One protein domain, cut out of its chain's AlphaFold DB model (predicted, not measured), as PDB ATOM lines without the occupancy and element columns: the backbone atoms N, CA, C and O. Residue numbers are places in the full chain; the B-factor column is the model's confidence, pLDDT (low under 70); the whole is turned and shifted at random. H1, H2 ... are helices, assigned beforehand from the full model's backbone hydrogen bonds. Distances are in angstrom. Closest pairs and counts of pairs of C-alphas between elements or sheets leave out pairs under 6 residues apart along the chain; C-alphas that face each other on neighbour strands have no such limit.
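This is residues 9 to 154 of the 155 residues of an uncharacterized protein of Epulopiscium sp (UniProt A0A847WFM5). A long helix, H2, sticks out as an arm with residues 17 to 32, H1 sitting at its tip, and farther along it is crossed by two helices, H4 and H7, that lie side by side. H3 and the first part of H4 make a helical hairpin, and a loose loop holding the short H5 and H6 leads from H4 to H7. The printed part has 146 residues with seven named helices, H1 to H7 in order, and no named strand: all helix. It is extended, with a radius of gyration of the C-alphas of 22.7 A, and flat, spanning 78 by 45 by 22 A, the arm adding to the length.

Start at H1, residues 9 to 15, which only just touches H2, residues 17 to 56, and only at the corner, Met 13 and His 19 being closest with C-alphas 6.0 A apart. H2 has a kink of 31 degrees near residue 36. H3, residues 60 to 71, touches H4, residues 74 to 104, at a shallow tilt of 5 degrees, opposite ways, a hairpin; the closest C-alphas, of Val 62 and Ile 84, are 5.7 A apart. H4 touches H2 about perpendicular, at 74 degrees, with the C-alphas of Tyr 51 and Thr 92 closest at 5.3 A. Next find H5, residues 111 to 114, close to H4 but not clearly touching, the closest C-alphas, of Gln 98 and Ile 111, being 7.6 A apart. H6, residues 125 to 129, touches no helix. H7, residues 138 to 152, touches H4 at a shallow tilt of 23 degrees, opposite ways, Leu 100 and Gly 140 being closest with C-alphas 6.2 A apart. H7 touches H2 about perpendicular, at 78 degrees, with the C-alphas of Gln 44 and Leu 150 closest at 6.4 A. Every O i to N i+4 pair is within hydrogen-bond range in H1, H6 and H7; in H2 it is 34 of 36, in H3 6 of 8 and in H4 25 of 27, while H5 is too short for such a pair.

Find C-alpha 9 at (97.328, 56.535, 73.900), where H1 begins. H2 runs 54.8 A to C-alpha 56 at (111.253, 114.458, 88.373). H3 measures 17.6 A, H4 45.9 A, and H7 runs 21.2 A to C-alpha 152 at (120.206, 101.567, 78.621).

The two C-alphas farthest apart, of Gln 9 and Asp 118, are 78.7 A apart. The printed part has no cut, and no link is long. Its mean pLDDT is 78.3; look for values under 70 at residues 13 to 14 and 106 to 136.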
ATOM      1  N   GLN A   9      97.267  55.097  74.170       72.75
ATOM      2  CA  GLN A   9      97.328  56.535  73.900       72.75
ATOM      3  C   GLN A   9      98.305  57.227  74.851       72.75
ATOM      4  O   GLN A   9      99.090  58.055  74.407       72.75
ATOM      5  N   VAL A  10      98.317  56.844  76.131       74.56
ATOM      6  CA  VAL A  10      99.274  57.382  77.111       74.56
ATOM      7  C   VAL A  10     100.708  56.983  76.755       74.56
ATOM      8  O   VAL A  10     101.591  57.834  76.735       74.56
ATOM      9  N   ALA A  11     100.947  55.721  76.393       73.25
ATOM     10  CA  ALA A  11     102.252  55.254  75.936       73.25
ATOM     11  C   ALA A  11     102.683  55.952  74.642       73.25
ATOM     12  O   ALA A  11     103.841  56.335  74.518       73.25
ATOM     13  N   HIS A  12     101.770  56.170  73.692       72.31
ATOM     14  CA  HIS A  12     102.075  56.888  72.457       72.31
ATOM     15  C   HIS A  12     102.401  58.368  72.708       72.31
ATOM     16  O   HIS A  12     103.380  58.868  72.168       72.31
ATOM     17  N   MET A  13     101.662  59.046  73.592       69.88
ATOM     18  CA  MET A  13     101.987  60.414  74.018       69.88
ATOM     19  C   MET A  13     103.345  60.489  74.733       69.88
ATOM     20  O   MET A  13     104.124  61.391  74.458       69.88
ATOM     21  N   MET A  14     103.670  59.514  75.590       67.94
ATOM     22  CA  MET A  14     104.939  59.475  76.335       67.94
ATOM     23  C   MET A  14     106.154  59.034  75.508       67.94
ATOM     24  O   MET A  14     107.280  59.187  75.971       67.94
ATOM     25  N   THR A  15     105.950  58.446  74.328       72.62
ATOM     26  CA  THR A  15     107.030  57.952  73.450       72.62
ATOM     27  C   THR A  15     107.179  58.768  72.172       72.62
ATOM     28  O   THR A  15     108.188  58.638  71.482       72.62
ATOM     29  N   SER A  16     106.193  59.606  71.849       77.38
ATOM     30  CA  SER A  16     106.250  60.501  70.701       77.38
ATOM     31  C   SER A  16     107.206  61.653  70.990       77.38
ATOM     32  O   SER A  16     106.961  62.486  71.862       77.38
ATOM     33  N   GLU A  17     108.292  61.709  70.224       76.88
ATOM     34  CA  GLU A  17     109.300  62.770  70.291       76.88
ATOM     35  C   GLU A  17     108.677  64.168  70.132       76.88
ATOM     36  O   GLU A  17     109.079  65.109  70.812       76.88
ATOM     37  N   GLU A  18     107.634  64.298  69.308       80.62
ATOM     38  CA  GLU A  18     106.904  65.554  69.098       80.62
ATOM     39  C   GLU A  18     106.164  66.023  70.362       80.62
ATOM     40  O   GLU A  18     106.227  67.197  70.722       80.62
ATOM     41  N   HIS A  19     105.503  65.112  71.083       77.06
ATOM     42  CA  HIS A  19     104.803  65.462  72.323       77.06
ATOM     43  C   HIS A  19     105.785  65.796  73.446       77.06
ATOM     44  O   HIS A  19     105.616  66.803  74.124       77.06
ATOM     45  N   ILE A  20     106.866  65.024  73.578       80.62
ATOM     46  CA  ILE A  20     107.903  65.272  74.589       80.62
ATOM     47  C   ILE A  20     108.607  66.614  74.340       80.62
ATOM     48  O   ILE A  20     108.862  67.367  75.280       80.62
ATOM     49  N   THR A  21     108.934  66.929  73.083       84.69
ATOM     50  CA  THR A  21     109.588  68.202  72.738       84.69
ATOM     51  C   THR A  21     108.667  69.391  72.963       84.69
ATOM     52  O   THR A  21     109.123  70.410  73.484       84.69
ATOM     53  N   LYS A  22     107.377  69.258  72.644       88.06
ATOM     54  CA  LYS A  22     106.374  70.284  72.924       88.06
ATOM     55  C   LYS A  22     106.172  70.501  74.425       88.06
ATOM     56  O   LYS A  22     106.233  71.642  74.872       88.06
ATOM     57  N   ASP A  23     106.018  69.435  75.207       85.88
ATOM     58  CA  ASP A  23     105.884  69.531  76.666       85.88
ATOM     59  C   ASP A  23     107.130  70.185  77.285       85.88
ATOM     60  O   ASP A  23     107.030  71.034  78.171       85.88
ATOM     61  N   PHE A  24     108.324  69.854  76.781       87.69
ATOM     62  CA  PHE A  24     109.564  70.495  77.215       87.69
ATOM     63  C   PHE A  24     109.607  71.989  76.865       87.69
ATOM     64  O   PHE A  24     110.049  72.790  77.690       87.69
ATOM     65  N   GLN A  25     109.143  72.377  75.674       91.25
ATOM     66  CA  GLN A  25     109.015  73.785  75.290       91.25
ATOM     67  C   GLN A  25     108.036  74.523  76.205       91.25
ATOM     68  O   GLN A  25     108.396  75.567  76.735       91.25
ATOM     69  N   GLU A  26     106.860  73.955  76.476       91.94
ATOM     70  CA  GLU A  26     105.864  74.560  77.369       91.94
ATOM     71  C   GLU A  26     106.398  74.723  78.801       91.94
ATOM     72  O   GLU A  26     106.219  75.772  79.423       91.94
ATOM     73  N   ILE A  27     107.123  73.725  79.319       91.19
ATOM     74  CA  ILE A  27     107.797  73.817  80.622       91.19
ATOM     75  C   ILE A  27     108.859  74.921  80.606       91.19
ATOM     76  O   ILE A  27     108.960  75.695  81.562       91.19
ATOM     77  N   MET A  28     109.659  74.996  79.541       90.81
ATOM     78  CA  MET A  28     110.721  75.992  79.421       90.81
ATOM     79  C   MET A  28     110.156  77.408  79.325       90.81
ATOM     80  O   MET A  28     110.658  78.311  79.995       90.81
ATOM     81  N   ASP A  29     109.092  77.594  78.549       92.88
ATOM     82  CA  ASP A  29     108.390  78.865  78.422       92.88
ATOM     83  C   ASP A  29     107.754  79.270  79.756       92.88
ATOM     84  O   ASP A  29     107.953  80.396  80.210       92.88
ATOM     85  N   GLY A  30     107.111  78.338  80.464       91.69
ATOM     86  CA  GLY A  30     106.574  78.594  81.802       91.69
ATOM     87  C   GLY A  30     107.652  78.985  82.820       91.69
ATOM     88  O   GLY A  30     107.463  79.906  83.621       91.69
ATOM     89  N   LEU A  31     108.815  78.329  82.784       89.50
ATOM     90  CA  LEU A  31     109.950  78.654  83.651       89.50
ATOM     91  C   LEU A  31     110.556  80.018  83.303       89.50
ATOM     92  O   LEU A  31     110.861  80.808  84.201       89.50
ATOM     93  N   LYS A  32     110.695  80.319  82.011       89.75
ATOM     94  CA  LYS A  32     111.159  81.615  81.514       89.75
ATOM     95  C   LYS A  32     110.224  82.736  81.956       89.75
ATOM     96  O   LYS A  32     110.707  83.727  82.500       89.75
ATOM     97  N   ASP A  33     108.916  82.562  81.794       91.69
ATOM     98  CA  ASP A  33     107.910  83.538  82.212       91.69
ATOM     99  C   ASP A  33     107.921  83.743  83.725       91.69
ATOM    100  O   ASP A  33     107.861  84.876  84.205       91.69
ATOM    101  N   MET A  34     108.071  82.669  84.501       91.00
ATOM    102  CA  MET A  34     108.172  82.767  85.955       91.00
ATOM    103  C   MET A  34     109.409  83.565  86.389       91.00
ATOM    104  O   MET A  34     109.302  84.459  87.232       91.00
ATOM    105  N   ILE A  35     110.581  83.265  85.817       87.06
ATOM    106  CA  ILE A  35     111.827  83.984  86.118       87.06
ATOM    107  C   ILE A  35     111.715  85.444  85.683       87.06
ATOM    108  O   ILE A  35     112.092  86.341  86.443       87.06
ATOM    109  N   TYR A  36     111.182  85.683  84.484       88.31
ATOM    110  CA  TYR A  36     111.001  87.025  83.959       88.31
ATOM    111  C   TYR A  36     110.096  87.833  84.882       88.31
ATOM    112  O   TYR A  36     110.534  88.848  85.408       88.31
ATOM    113  N   ASN A  37     108.890  87.354  85.178       87.19
ATOM    114  CA  ASN A  37     107.922  88.094  85.983       87.19
ATOM    115  C   ASN A  37     108.405  88.346  87.416       87.19
ATOM    116  O   ASN A  37     108.181  89.427  87.956       87.19
ATOM    117  N   LYS A  38     109.083  87.372  88.033       86.31
ATOM    118  CA  LYS A  38     109.490  87.468  89.439       86.31
ATOM    119  C   LYS A  38     110.755  88.293  89.664       86.31
ATOM    120  O   LYS A  38     110.869  88.943  90.697       86.31
ATOM    121  N   TYR A  39     111.725  88.216  88.755       86.12
ATOM    122  CA  TYR A  39     113.036  88.834  88.965       86.12
ATOM    123  C   TYR A  39     113.294  89.966  87.977       86.12
ATOM    124  O   TYR A  39     113.567  91.089  88.395       86.12
ATOM    125  N   ILE A  40     113.179  89.699  86.673       87.44
ATOM    126  CA  ILE A  40     113.526  90.683  85.639       87.44
ATOM    127  C   ILE A  40     112.491  91.806  85.572       87.44
ATOM    128  O   ILE A  40     112.867  92.971  85.526       87.44
ATOM    129  N   GLY A  41     111.202  91.476  85.626       86.06
ATOM    130  CA  GLY A  41     110.097  92.428  85.610       86.06
ATOM    131  C   GLY A  41     110.103  93.321  86.846       86.06
ATOM    132  O   GLY A  41     109.969  94.535  86.722       86.06
ATOM    133  N   THR A  42     110.349  92.754  88.031       88.19
ATOM    134  CA  THR A  42     110.497  93.540  89.265       88.19
ATOM    135  C   THR A  42     111.725  94.444  89.214       88.19
ATOM    136  O   THR A  42     111.615  95.624  89.538       88.19
ATOM    137  N   LEU A  43     112.877  93.941  88.756       86.88
ATOM    138  CA  LEU A  43     114.077  94.764  88.592       86.88
ATOM    139  C   LEU A  43     113.847  95.891  87.579       86.88
ATOM    140  O   LEU A  43     114.224  97.030  87.837       86.88
ATOM    141  N   GLN A  44     113.189  95.597  86.457       88.12
ATOM    142  CA  GLN A  44     112.842  96.590  85.447       88.12
ATOM    143  C   GLN A  44     111.897  97.655  86.015       88.12
ATOM    144  O   GLN A  44     112.114  98.837  85.762       88.12
ATOM    145  N   ALA A  45     110.899  97.271  86.815       89.56
ATOM    146  CA  ALA A  45     110.007  98.222  87.476       89.56
ATOM    147  C   ALA A  45     110.777  99.160  88.420       89.56
ATOM    148  O   ALA A  45     110.619 100.375  88.333       89.56
ATOM    149  N   VAL A  46     111.678  98.617  89.247       89.19
ATOM    150  CA  VAL A  46     112.527  99.412  90.151       89.19
ATOM    151  C   VAL A  46     113.434 100.367  89.368       89.19
ATOM    152  O   VAL A  46     113.503 101.554  89.685       89.19
ATOM    153  N   VAL A  47     114.087  99.882  88.307       88.38
ATOM    154  CA  VAL A  47     114.922 100.704  87.417       88.38
ATOM    155  C   VAL A  47     114.112 101.849  86.803       88.38
ATOM    156  O   VAL A  47     114.551 102.999  86.825       88.38
ATOM    157  N   GLN A  48     112.918 101.557  86.286       89.44
ATOM    158  CA  GLN A  48     112.048 102.554  85.664       89.44
ATOM    159  C   GLN A  48     111.544 103.592  86.663       89.44
ATOM    160  O   GLN A  48     111.492 104.782  86.344       89.44
ATOM    161  N   ASP A  49     111.173 103.174  87.868       90.31
ATOM    162  CA  ASP A  49     110.723 104.091  88.910       90.31
ATOM    163  C   ASP A  49     111.862 105.002  89.371       90.31
ATOM    164  O   ASP A  49     111.666 106.215  89.505       90.31
ATOM    165  N   GLN A  50     113.077 104.464  89.495       86.38
ATOM    166  CA  GLN A  50     114.260 105.245  89.835       86.38
ATOM    167  C   GLN A  50     114.662 106.222  88.716       86.38
ATOM    168  O   GLN A  50     115.026 107.372  88.991       86.38
ATOM    169  N   TYR A  51     114.517 105.818  87.451       86.44
ATOM    170  CA  TYR A  51     114.721 106.691  86.293       86.44
ATOM    171  C   TYR A  51     113.704 107.838  86.257       86.44
ATOM    172  O   TYR A  51     114.072 109.012  86.159       86.44
ATOM    173  N   LYS A  52     112.414 107.533  86.454       88.50
ATOM    174  CA  LYS A  52     111.351 108.546  86.561       88.50
ATOM    175  C   LYS A  52     111.576 109.488  87.742       88.50
ATOM    176  O   LYS A  52     111.343 110.688  87.608       88.50
ATOM    177  N   SER A  53     112.021 108.970  88.886       85.69
ATOM    178  CA  SER A  53     112.361 109.778  90.063       85.69
ATOM    179  C   SER A  53     113.513 110.742  89.765       85.69
ATOM    180  O   SER A  53     113.410 111.940  90.044       85.69
ATOM    181  N   SER A  54     114.560 110.255  89.091       81.94
ATOM    182  CA  SER A  54     115.711 111.061  88.663       81.94
ATOM    183  C   SER A  54     115.325 112.161  87.672       81.94
ATOM    184  O   SER A  54     115.911 113.243  87.707       81.94
ATOM    185  N   LYS A  55     114.323 111.909  86.820       83.75
ATOM    186  CA  LYS A  55     113.762 112.897  85.888       83.75
ATOM    187  C   LYS A  55     112.888 113.945  86.579       83.75
ATOM    188  O   LYS A  55     112.956 115.119  86.240       83.75
ATOM    189  N   LYS A  56     112.092 113.542  87.576       84.50
ATOM    190  CA  LYS A  56     111.253 114.458  88.373       84.50
ATOM    191  C   LYS A  56     112.069 115.377  89.284       84.50
ATOM    192  O   LYS A  56     111.651 116.504  89.524       84.50
ATOM    193  N   ASN A  57     113.215 114.906  89.774       83.25
ATOM    194  CA  ASN A  57     114.110 115.655  90.655       83.25
ATOM    195  C   ASN A  57     115.471 115.897  89.979       83.25
ATOM    196  O   ASN A  57     116.475 115.319  90.408       83.25
ATOM    197  N   PRO A  58     115.541 116.737  88.926       80.00
ATOM    198  CA  PRO A  58     116.763 116.930  88.154       80.00
ATOM    199  C   PRO A  58     117.894 117.499  89.018       80.00
ATOM    200  O   PRO A  58     117.678 118.336  89.911       80.00
ATOM    201  N   THR A  59     119.118 117.039  88.749       81.69
ATOM    202  CA  THR A  59     120.321 117.566  89.406       81.69
ATOM    203  C   THR A  59     120.549 119.029  89.011       81.69
ATOM    204  O   THR A  59     119.871 119.572  88.130       81.69
ATOM    205  N   ARG A  60     121.497 119.699  89.678       84.06
ATOM    206  CA  ARG A  60     121.861 121.079  89.328       84.06
ATOM    207  C   ARG A  60     122.402 121.145  87.897       84.06
ATOM    208  O   ARG A  60     122.020 122.038  87.152       84.06
ATOM    209  N   GLU A  61     123.202 120.166  87.491       83.19
ATOM    210  CA  GLU A  61     123.810 120.055  86.162       83.19
ATOM    211  C   GLU A  61     122.751 119.918  85.065       83.19
ATOM    212  O   GLU A  61     122.832 120.611  84.054       83.19
ATOM    213  N   VAL A  62     121.720 119.088  85.279       87.31
ATOM    214  CA  VAL A  62     120.597 118.956  84.334       87.31
ATOM    215  C   VAL A  62     119.845 120.278  84.197       87.31
ATOM    216  O   VAL A  62     119.615 120.733  83.081       87.31
ATOM    217  N   ARG A  63     119.537 120.950  85.313       86.19
ATOM    218  CA  ARG A  63     118.870 122.264  85.280       86.19
ATOM    219  C   ARG A  63     119.701 123.325  84.561       86.19
ATOM    220  O   ARG A  63     119.148 124.166  83.861       86.19
ATOM    221  N   LEU A  64     121.024 123.290  84.720       88.62
ATOM    222  CA  LEU A  64     121.936 124.186  84.009       88.62
ATOM    223  C   LEU A  64     121.977 123.878  82.507       88.62
ATOM    224  O   LEU A  64     121.943 124.808  81.705       88.62
ATOM    225  N   LEU A  65     121.996 122.600  82.115       88.12
ATOM    226  CA  LEU A  65     121.919 122.175  80.711       88.12
ATOM    227  C   LEU A  65     120.600 122.611  80.056       88.12
ATOM    228  O   LEU A  65     120.610 123.146  78.947       88.12
ATOM    229  N   GLU A  66     119.477 122.448  80.756       88.31
ATOM    230  CA  GLU A  66     118.166 122.924  80.305       88.31
ATOM    231  C   GLU A  66     118.134 124.451  80.160       88.31
ATOM    232  O   GLU A  66     117.671 124.966  79.142       88.31
ATOM    233  N   ALA A  67     118.684 125.184  81.133       89.12
ATOM    234  CA  ALA A  67     118.774 126.643  81.088       89.12
ATOM    235  C   ALA A  67     119.727 127.155  79.994       89.12
ATOM    236  O   ALA A  67     119.533 128.259  79.485       89.12
ATOM    237  N   ALA A  68     120.733 126.365  79.607       88.06
ATOM    238  CA  ALA A  68     121.655 126.688  78.523       88.06
ATOM    239  C   ALA A  68     121.028 126.496  77.132       88.06
ATOM    240  O   ALA A  68     121.407 127.191  76.192       88.06
ATOM    241  N   LYS A  69     120.039 125.601  76.993       88.56
ATOM    242  CA  LYS A  69     119.359 125.271  75.727       88.56
ATOM    243  C   LYS A  69     118.936 126.485  74.871       88.56
ATOM    244  O   LYS A  69     119.247 126.472  73.680       88.56
ATOM    245  N   PRO A  70     118.292 127.549  75.401       89.12
ATOM    246  CA  PRO A  70     117.920 128.729  74.605       89.12
ATOM    247  C   PRO A  70     119.107 129.544  74.069       89.12
ATOM    248  O   PRO A  70     118.923 130.331  73.145       89.12
ATOM    249  N   PHE A  71     120.310 129.365  74.619       90.50
ATOM    250  CA  PHE A  71     121.526 130.068  74.196       90.50
ATOM    251  C   PHE A  71     122.343 129.293  73.153       90.50
ATOM    252  O   PHE A  71     123.381 129.776  72.706       90.50
ATOM    253  N   VAL A  72     121.891 128.097  72.763       88.50
ATOM    254  CA  VAL A  72     122.560 127.238  71.781       88.50
ATOM    255  C   VAL A  72     121.688 127.098  70.535       88.50
ATOM    256  O   VAL A  72     120.457 127.119  70.612       88.50
ATOM    257  N   GLU A  73     122.325 126.938  69.375       90.94
ATOM    258  CA  GLU A  73     121.642 126.656  68.112       90.94
ATOM    259  C   GLU A  73     120.669 125.474  68.236       90.94
ATOM    260  O   GLU A  73     120.981 124.438  68.831       90.94
ATOM    261  N   SER A  74     119.506 125.598  67.594       86.12
ATOM    262  CA  SER A  74     118.451 124.575  67.591       86.12
ATOM    263  C   SER A  74     118.927 123.213  67.076       86.12
ATOM    264  O   SER A  74     118.437 122.172  67.511       86.12
ATOM    265  N   THR A  75     119.941 123.195  66.209       86.69
ATOM    266  CA  THR A  75     120.596 121.978  65.702       86.69
ATOM    267  C   THR A  75     121.256 121.153  66.813       86.69
ATOM    268  O   THR A  75     121.368 119.930  66.696       86.69
ATOM    269  N   GLN A  76     121.668 121.792  67.911       87.44
ATOM    270  CA  GLN A  76     122.338 121.143  69.038       87.44
ATOM    271  C   GLN A  76     121.399 120.808  70.199       87.44
ATOM    272  O   GLN A  76     121.814 120.099  71.116       87.44
ATOM    273  N   HIS A  77     120.134 121.232  70.154       88.62
ATOM    274  CA  HIS A  77     119.144 120.924  71.196       88.62
ATOM    275  C   HIS A  77     119.002 119.418  71.414       88.62
ATOM    276  O   HIS A  77     119.036 118.962  72.550       88.62
ATOM    277  N   SER A  78     118.979 118.642  70.328       89.38
ATOM    278  CA  SER A  78     118.938 117.173  70.390       89.38
ATOM    279  C   SER A  78     120.164 116.551  71.066       89.38
ATOM    280  O   SER A  78     120.069 115.476  71.654       89.38
ATOM    281  N   LYS A  79     121.330 117.207  70.994       88.94
ATOM    282  CA  LYS A  79     122.532 116.753  71.701       88.94
ATOM    283  C   LYS A  79     122.385 117.028  73.190       88.94
ATOM    284  O   LYS A  79     122.648 116.130  73.976       88.94
ATOM    285  N   ILE A  80     121.944 118.232  73.560       88.81
ATOM    286  CA  ILE A  80     121.696 118.617  74.958       88.81
ATOM    287  C   ILE A  80     120.682 117.666  75.601       88.81
ATOM    288  O   ILE A  80     120.931 117.180  76.698       88.81
ATOM    289  N   ASP A  81     119.612 117.317  74.887       88.69
ATOM    290  CA  ASP A  81     118.611 116.361  75.372       88.69
ATOM    291  C   ASP A  81     119.232 114.980  75.648       88.69
ATOM    292  O   ASP A  81     119.054 114.432  76.731       88.69
ATOM    293  N   LYS A  82     120.094 114.473  74.752       89.69
ATOM    294  CA  LYS A  82     120.841 113.222  74.996       89.69
ATOM    295  C   LYS A  82     121.770 113.299  76.207       89.69
ATOM    296  O   LYS A  82     121.932 112.306  76.915       89.69
ATOM    297  N   TRP A  83     122.405 114.448  76.449       88.75
ATOM    298  CA  TRP A  83     123.228 114.650  77.647       88.75
ATOM    299  C   TRP A  83     122.377 114.624  78.917       88.75
ATOM    300  O   TRP A  83     122.778 114.004  79.898       88.75
ATOM    301  N   ILE A  84     121.197 115.249  78.884       88.31
ATOM    302  CA  ILE A  84     120.236 115.238  79.991       88.31
ATOM    303  C   ILE A  84     119.767 113.806  80.282       88.31
ATOM    304  O   ILE A  84     119.855 113.360  81.427       88.31
ATOM    305  N   ASP A  85     119.362 113.048  79.260       87.25
ATOM    306  CA  ASP A  85     118.937 111.651  79.423       87.25
ATOM    307  C   ASP A  85     120.081 110.770  79.954       87.25
ATOM    308  O   ASP A  85     119.894 109.974  80.879       87.25
ATOM    309  N   THR A  86     121.309 110.987  79.469       87.69
ATOM    310  CA  THR A  86     122.505 110.300  79.986       87.69
ATOM    311  C   THR A  86     122.750 110.628  81.462       87.69
ATOM    312  O   THR A  86     123.054 109.731  82.248       87.69
ATOM    313  N   MET A  87     122.588 111.887  81.878       85.88
ATOM    314  CA  MET A  87     122.729 112.287  83.284       85.88
ATOM    315  C   MET A  87     121.664 111.633  84.172       85.88
ATOM    316  O   MET A  87     121.977 111.165  85.269       85.88
ATOM    317  N   HIS A  88     120.419 111.532  83.698       86.75
ATOM    318  CA  HIS A  88     119.370 110.800  84.409       86.75
ATOM    319  C   HIS A  88     119.696 109.310  84.540       86.75
ATOM    320  O   HIS A  88     119.529 108.739  85.622       86.75
ATOM    321  N   ALA A  89     120.211 108.687  83.481       84.62
ATOM    322  CA  ALA A  89     120.648 107.297  83.508       84.62
ATOM    323  C   ALA A  89     121.799 107.072  84.502       84.62
ATOM    324  O   ALA A  89     121.719 106.168  85.335       84.62
ATOM    325  N   ILE A  90     122.825 107.930  84.491       86.12
ATOM    326  CA  ILE A  90     123.944 107.869  85.445       86.12
ATOM    327  C   ILE A  90     123.429 107.969  86.883       86.12
ATOM    328  O   ILE A  90     123.790 107.145  87.724       86.12
ATOM    329  N   ARG A  91     122.541 108.929  87.163       84.62
ATOM    330  CA  ARG A  91     121.961 109.101  88.501       84.62
ATOM    331  C   ARG A  91     121.147 107.886  88.946       84.62
ATOM    332  O   ARG A  91     121.204 107.490  90.108       84.62
ATOM    333  N   THR A  92     120.421 107.275  88.017       85.69
ATOM    334  CA  THR A  92     119.644 106.055  88.267       85.69
ATOM    335  C   THR A  92     120.559 104.908  88.683       85.69
ATOM    336  O   THR A  92     120.336 104.283  89.717       85.69
ATOM    337  N   VAL A  93     121.643 104.686  87.932       85.62
ATOM    338  CA  VAL A  93     122.655 103.665  88.240       85.62
ATOM    339  C   VAL A  93     123.330 103.941  89.587       85.62
ATOM    340  O   VAL A  93     123.528 103.015  90.371       85.62
ATOM    341  N   GLN A  94     123.656 105.199  89.893       82.62
ATOM    342  CA  GLN A  94     124.249 105.573  91.181       82.62
ATOM    343  C   GLN A  94     123.322 105.267  92.360       82.62
ATOM    344  O   GLN A  94     123.784 104.715  93.355       82.62
ATOM    345  N   SER A  95     122.027 105.571  92.243       83.94
ATOM    346  CA  SER A  95     121.063 105.265  93.304       83.94
ATOM    347  C   SER A  95     120.892 103.762  93.504       83.94
ATOM    348  O   SER A  95     120.987 103.284  94.625       83.94
ATOM    349  N   LEU A  96     120.738 102.993  92.420       85.06
ATOM    350  CA  LEU A  96     120.618 101.532  92.502       85.06
ATOM    351  C   LEU A  96     121.866 100.891  93.116       85.06
ATOM    352  O   LEU A  96     121.777  99.929  93.879       85.06
ATOM    353  N   ARG A  97     123.044 101.442  92.805       82.62
ATOM    354  CA  ARG A  97     124.297 101.026  93.433       82.62
ATOM    355  C   ARG A  97     124.256 101.259  94.938       82.62
ATOM    356  O   ARG A  97     124.703 100.382  95.668       82.62
ATOM    357  N   GLN A  98     123.776 102.418  95.383       81.25
ATOM    358  CA  GLN A  98     123.677 102.745  96.806       81.25
ATOM    359  C   GLN A  98     122.729 101.783  97.523       81.25
ATOM    360  O   GLN A  98     123.142 101.195  98.517       81.25
ATOM    361  N   ASP A  99     121.548 101.525  96.958       83.69
ATOM    362  CA  ASP A  99     120.575 100.582  97.523       83.69
ATOM    363  C   ASP A  99     121.170  99.167  97.658       83.69
ATOM    364  O   ASP A  99     121.044  98.503  98.690       83.69
ATOM    365  N   LEU A 100     121.882  98.696  96.628       82.06
ATOM    366  CA  LEU A 100     122.542  97.388  96.664       82.06
ATOM    367  C   LEU A 100     123.734  97.354  97.620       82.06
ATOM    368  O   LEU A 100     123.973  96.334  98.267       82.06
ATOM    369  N   GLN A 101     124.501  98.438  97.704       78.81
ATOM    370  CA  GLN A 101     125.625  98.533  98.623       78.81
ATOM    371  C   GLN A 101     125.140  98.539 100.076       78.81
ATOM    372  O   GLN A 101     125.726  97.838 100.894       78.81
ATOM    373  N   GLU A 102     124.053  99.243 100.389       80.25
ATOM    374  CA  GLU A 102     123.433  99.234 101.718       80.25
ATOM    375  C   GLU A 102     122.912  97.841 102.091       80.25
ATOM    376  O   GLU A 102     123.132  97.375 103.209       80.25
ATOM    377  N   TYR A 103     122.305  97.132 101.134       82.00
ATOM    378  CA  TYR A 103     121.837  95.763 101.344       82.00
ATOM    379  C   TYR A 103     122.977  94.777 101.659       82.00
ATOM    380  O   TYR A 103     122.841  93.926 102.538       82.00
ATOM    381  N   TRP A 104     124.103  94.856 100.940       76.38
ATOM    382  CA  TRP A 104     125.207  93.895 101.087       76.38
ATOM    383  C   TRP A 104     126.256  94.291 102.130       76.38
ATOM    384  O   TRP A 104     126.925  93.415 102.681       76.38
ATOM    385  N   LEU A 105     126.430  95.586 102.379       73.50
ATOM    386  CA  LEU A 105     127.427  96.161 103.281       73.50
ATOM    387  C   LEU A 105     126.768  97.245 104.152       73.50
ATOM    388  O   LEU A 105     127.066  98.435 103.994       73.50
ATOM    389  N   PRO A 106     125.885  96.857 105.092       63.62
ATOM    390  CA  PRO A 106     125.256  97.806 105.999       63.62
ATOM    391  C   PRO A 106     126.336  98.491 106.850       63.62
ATOM    392  O   PRO A 106     127.066  97.837 107.595       63.62
ATOM    393  N   GLY A 107     126.469  99.812 106.704       57.12
ATOM    394  CA  GLY A 107     127.495 100.622 107.372       57.12
ATOM    395  C   GLY A 107     128.670 101.055 106.487       57.12
ATOM    396  O   GLY A 107     129.525 101.808 106.955       57.12
ATOM    397  N   ALA A 108     128.723 100.643 105.216       57.81
ATOM    398  CA  ALA A 108     129.617 101.282 104.255       57.81
ATOM    399  C   ALA A 108     129.148 102.726 104.003       57.81
ATOM    400  O   ALA A 108     127.976 102.955 103.703       57.81
ATOM    401  N   GLN A 109     130.053 103.701 104.134       53.28
ATOM    402  CA  GLN A 109     129.740 105.102 103.843       53.28
ATOM    403  C   GLN A 109     129.248 105.227 102.395       53.28
ATOM    404  O   GLN A 109     129.901 104.758 101.459       53.28
ATOM    405  N   SER A 110     128.063 105.816 102.224       51.53
ATOM    406  CA  SER A 110     127.490 106.060 100.906       51.53
ATOM    407  C   SER A 110     128.290 107.145 100.186       51.53
ATOM    408  O   SER A 110     128.855 108.042 100.807       51.53
ATOM    409  N   ILE A 111     128.299 107.099  98.853       51.78
ATOM    410  CA  ILE A 111     128.933 108.142  98.028       51.78
ATOM    411  C   ILE A 111     128.288 109.520  98.291       51.78
ATOM    412  O   ILE A 111     128.943 110.545  98.170       51.78
ATOM    413  N   ASN A 112     127.033 109.560  98.756       48.75
ATOM    414  CA  ASN A 112     126.352 110.809  99.116       48.75
ATOM    415  C   ASN A 112     126.891 111.462 100.399       48.75
ATOM    416  O   ASN A 112     126.585 112.622 100.645       48.75
ATOM    417  N   ALA A 113     127.714 110.774 101.199       48.50
ATOM    418  CA  ALA A 113     128.445 111.411 102.297       48.50
ATOM    419  C   ALA A 113     129.522 112.407 101.804       48.50
ATOM    420  O   ALA A 113     130.202 113.021 102.622       48.50
ATOM    421  N   MET A 114     129.683 112.556 100.482       51.16
ATOM    422  CA  MET A 114     130.700 113.379  99.818       51.16
ATOM    423  C   MET A 114     130.147 114.686  99.217       51.16
ATOM    424  O   MET A 114     130.920 115.451  98.643       51.16
ATOM    425  N   GLU A 115     128.840 114.963  99.323       48.09
ATOM    426  CA  GLU A 115     128.283 116.286  98.992       48.09
ATOM    427  C   GLU A 115     128.401 117.185 100.230       48.09
ATOM    428  O   GLU A 115     127.631 117.063 101.187       48.09
ATOM    429  N   HIS A 116     129.384 118.091 100.235       51.41
ATOM    430  CA  HIS A 116     129.405 119.172 101.218       51.41
ATOM    431  C   HIS A 116     128.209 120.108 100.983       51.41
ATOM    432  O   HIS A 116     127.714 120.256  99.866       51.41
ATOM    433  N   ALA A 117     127.744 120.787 102.036       51.41
ATOM    434  CA  ALA A 117     126.607 121.713 101.962       51.41
ATOM    435  C   ALA A 117     126.808 122.878 100.963       51.41
ATOM    436  O   ALA A 117     125.844 123.543 100.581       51.41
ATOM    437  N   ASP A 118     128.047 123.119 100.534       55.38
ATOM    438  CA  ASP A 118     128.440 124.099  99.518       55.38
ATOM    439  C   ASP A 118     128.378 123.558  98.072       55.38
ATOM    440  O   ASP A 118     128.421 124.339  97.120       55.38
ATOM    441  N   GLY A 119     128.186 122.249  97.882       55.06
ATOM    442  CA  GLY A 119     128.119 121.590  96.579       55.06
ATOM    443  C   GLY A 119     129.478 121.293  95.939       55.06
ATOM    444  O   GLY A 119     129.523 121.065  94.730       55.06
ATOM    445  N   VAL A 120     130.575 121.313  96.706       51.59
ATOM    446  CA  VAL A 120     131.912 120.934  96.224       51.59
ATOM    447  C   VAL A 120     132.182 119.458  96.534       51.59
ATOM    448  O   VAL A 120     132.060 119.014  97.674       51.59
ATOM    449  N   TYR A 121     132.558 118.695  95.504       57.19
ATOM    450  CA  TYR A 121     132.971 117.297  95.642       57.19
ATOM    451  C   TYR A 121     134.484 117.227  95.868       57.19
ATOM    452  O   TYR A 121     135.256 117.569  94.970       57.19
ATOM    453  N   GLU A 122     134.922 116.746  97.030       53.44
ATOM    454  CA  GLU A 122     136.322 116.359  97.221       53.44
ATOM    455  C   GLU A 122     136.519 114.920  96.736       53.44
ATOM    456  O   GLU A 122     136.019 113.964  97.325       53.44
ATOM    457  N   ILE A 123     137.237 114.767  95.623       56.41
ATOM    458  CA  ILE A 123     137.653 113.461  95.109       56.41
ATOM    459  C   ILE A 123     139.052 113.189  95.665       56.41
ATOM    460  O   ILE A 123     140.041 113.677  95.118       56.41
ATOM    461  N   ASP A 124     139.148 112.435  96.759       52.09
ATOM    462  CA  ASP A 124     140.440 112.018  97.303       52.09
ATOM    463  C   ASP A 124     140.978 110.739  96.621       52.09
ATOM    464  O   ASP A 124     140.293 110.014  95.889       52.09
ATOM    465  N   GLU A 125     142.266 110.455  96.832       48.19
ATOM    466  CA  GLU A 125     142.927 109.287  96.234       48.19
ATOM    467  C   GLU A 125     142.385 107.959  96.806       48.19
ATOM    468  O   GLU A 125     142.430 106.918  96.142       48.19
ATOM    469  N   ALA A 126     141.823 107.983  98.020       50.84
ATOM    470  CA  ALA A 126     141.167 106.832  98.634       50.84
ATOM    471  C   ALA A 126     139.798 106.533  97.986       50.84
ATOM    472  O   ALA A 126     139.467 105.363  97.776       50.84
ATOM    473  N   CYS A 127     139.058 107.562  97.568       51.91
ATOM    474  CA  CYS A 127     137.799 107.506  96.827       51.91
ATOM    475  C   CYS A 127     138.004 106.874  95.446       51.91
ATOM    476  O   CYS A 127     137.225 106.020  95.025       51.91
ATOM    477  N   MET A 128     139.104 107.209  94.768       51.00
ATOM    478  CA  MET A 128     139.483 106.577  93.496       51.00
ATOM    479  C   MET A 128     139.942 105.117  93.668       51.00
ATOM    480  O   MET A 128     139.738 104.295  92.773       51.00
ATOM    481  N   ARG A 129     140.537 104.755  94.816       50.06
ATOM    482  CA  ARG A 129     140.933 103.363  95.127       50.06
ATOM    483  C   ARG A 129     139.761 102.484  95.570       50.06
ATOM    484  O   ARG A 129     139.822 101.262  95.411       50.06
ATOM    485  N   GLY A 130     138.687 103.069  96.094       51.69
ATOM    486  CA  GLY A 130     137.478 102.371  96.524       51.69
ATOM    487  C   GLY A 130     136.588 101.937  95.358       51.69
ATOM    488  O   GLY A 130     135.537 102.525  95.150       51.69
ATOM    489  N   LYS A 131     136.999 100.910  94.594       51.44
ATOM    490  CA  LYS A 131     136.188 100.168  93.593       51.44
ATOM    491  C   LYS A 131     135.094 101.022  92.924       51.44
ATOM    492  O   LYS A 131     133.907 100.913  93.234       51.44
ATOM    493  N   VAL A 132     135.506 101.860  91.978       53.84
ATOM    494  CA  VAL A 132     134.674 102.896  91.338       53.84
ATOM    495  C   VAL A 132     133.449 102.336  90.581       53.84
ATOM    496  O   VAL A 132     132.493 103.065  90.345       53.84
ATOM    497  N   MET A 133     133.384 101.028  90.308       53.91
ATOM    498  CA  MET A 133     132.203 100.358  89.743       53.91
ATOM    499  C   MET A 133     131.925  99.020  90.433       53.91
ATOM    500  O   MET A 133     132.041  97.958  89.831       53.91
ATOM    501  N   GLY A 134     131.591  99.052  91.721       58.19
ATOM    502  CA  GLY A 134     131.146  97.852  92.419       58.19
ATOM    503  C   GLY A 134     130.289  98.160  93.638       58.19
ATOM    504  O   GLY A 134     130.487  99.161  94.328       58.19
ATOM    505  N   THR A 135     129.352  97.263  93.906       63.66
ATOM    506  CA  THR A 135     128.583  97.148  95.154       63.66
ATOM    507  C   THR A 135     129.434  96.596  96.302       63.66
ATOM    508  O   THR A 135     128.986  96.555  97.440       63.66
ATOM    509  N   GLY A 136     130.665  96.151  96.012       67.25
ATOM    510  CA  GLY A 136     131.568  95.513  96.974       67.25
ATOM    511  C   GLY A 136     131.371  93.997  97.089       67.25
ATOM    512  O   GLY A 136     132.182  93.337  97.738       67.25
ATOM    513  N   ASN A 137     130.365  93.441  96.402       75.25
ATOM    514  CA  ASN A 137     130.035  92.020  96.362       75.25
ATOM    515  C   ASN A 137     129.780  91.558  94.914       75.25
ATOM    516  O   ASN A 137     128.989  92.166  94.199       75.25
ATOM    517  N   SER A 138     130.351  90.419  94.511       78.25
ATOM    518  CA  SER A 138     130.205  89.868  93.154       78.25
ATOM    519  C   SER A 138     128.750  89.605  92.743       78.25
ATOM    520  O   SER A 138     128.405  89.734  91.570       78.25
ATOM    521  N   ARG A 139     127.872  89.273  93.700       79.88
ATOM    522  CA  ARG A 139     126.433  89.087  93.434       79.88
ATOM    523  C   ARG A 139     125.717  90.410  93.171       79.88
ATOM    524  O   ARG A 139     124.897  90.477  92.260       79.88
ATOM    525  N   GLY A 140     126.029  91.449  93.944       80.75
ATOM    526  CA  GLY A 140     125.488  92.789  93.717       80.75
ATOM    527  C   GLY A 140     125.997  93.382  92.405       80.75
ATOM    528  O   GLY A 140     125.226  93.995  91.676       80.75
ATOM    529  N   ASP A 141     127.249  93.102  92.044       80.75
ATOM    530  CA  ASP A 141     127.846  93.551  90.784       80.75
ATOM    531  C   ASP A 141     127.149  92.918  89.567       80.75
ATOM    532  O   ASP A 141     126.894  93.601  88.577       80.75
ATOM    533  N   MET A 142     126.745  91.645  89.652       84.56
ATOM    534  CA  MET A 142     125.937  91.002  88.605       84.56
ATOM    535  C   MET A 142     124.554  91.657  88.458       84.56
ATOM    536  O   MET A 142     124.108  91.902  87.337       84.56
ATOM    537  N   ILE A 143     123.885  91.969  89.572       85.38
ATOM    538  CA  ILE A 143     122.590  92.669  89.551       85.38
ATOM    539  C   ILE A 143     122.761  94.076  88.963       85.38
ATOM    540  O   ILE A 143     121.945  94.499  88.148       85.38
ATOM    541  N   MET A 144     123.849  94.771  89.304       86.19
ATOM    542  CA  MET A 144     124.174  96.081  88.739       86.19
ATOM    543  C   MET A 144     124.392  96.035  87.228       86.19
ATOM    544  O   MET A 144     123.900  96.913  86.528       86.19
ATOM    545  N   LEU A 145     125.079  95.018  86.700       86.56
ATOM    546  CA  LEU A 145     125.252  94.862  85.251       86.56
ATOM    547  C   LEU A 145     123.909  94.666  84.535       86.56
ATOM    548  O   LEU A 145     123.670  95.285  83.496       86.56
ATOM    549  N   LEU A 146     123.013  93.859  85.109       85.56
ATOM    550  CA  LEU A 146     121.652  93.692  84.589       85.56
ATOM    551  C   LEU A 146     120.857  95.001  84.659       85.56
ATOM    552  O   LEU A 146     120.186  95.361  83.694       85.56
ATOM    553  N   ALA A 147     120.963  95.740  85.763       85.25
ATOM    554  CA  ALA A 147     120.308  97.032  85.922       85.25
ATOM    555  C   ALA A 147     120.817  98.063  84.903       85.25
ATOM    556  O   ALA A 147     120.007  98.754  84.299       85.25
ATOM    557  N   ILE A 148     122.129  98.128  84.647       86.69
ATOM    558  CA  ILE A 148     122.715  99.005  83.620       86.69
ATOM    559  C   ILE A 148     122.153  98.665  82.238       86.69
ATOM    560  O   ILE A 148     121.758  99.568  81.505       86.69
ATOM    561  N   PHE A 149     122.062  97.377  81.892       87.44
ATOM    562  CA  PHE A 149     121.473  96.953  80.621       87.44
ATOM    563  C   PHE A 149     120.003  97.385  80.495       87.44
ATOM    564  O   PHE A 149     119.581  97.851  79.438       87.44
ATOM    565  N   LEU A 150     119.233  97.280  81.582       86.25
ATOM    566  CA  LEU A 150     117.840  97.725  81.620       86.25
ATOM    567  C   LEU A 150     117.706  99.252  81.552       86.25
ATOM    568  O   LEU A 150     116.829  99.733  80.847       86.25
ATOM    569  N   VAL A 151     118.583 100.014  82.215       86.31
ATOM    570  CA  VAL A 151     118.620 101.486  82.114       86.31
ATOM    571  C   VAL A 151     118.930 101.917  80.685       86.31
ATOM    572  O   VAL A 151     118.331 102.864  80.193       86.31
ATOM    573  N   TRP A 152     119.829 101.216  79.992       84.69
ATOM    574  CA  TRP A 152     120.206 101.567  78.621       84.69
ATOM    575  C   TRP A 152     119.048 101.464  77.626       84.69
ATOM    576  O   TRP A 152     119.069 102.129  76.600       84.69
ATOM    577  N   LYS A 153     118.033 100.650  77.937       81.50
ATOM    578  CA  LYS A 153     116.789 100.567  77.166       81.50
ATOM    579  C   LYS A 153     115.898 101.813  77.333       81.50
ATOM    580  O   LYS A 153     115.026 102.033  76.499       81.50
ATOM    581  N   GLU A 154     116.086 102.593  78.399       75.94
ATOM    582  CA  GLU A 154     115.288 103.787  78.730       75.94
ATOM    583  C   GLU A 154     115.902 105.107  78.206       75.94
ATOM    584  O   GLU A 154     115.279 106.164  78.353       75.94
TER     585      GLU A 154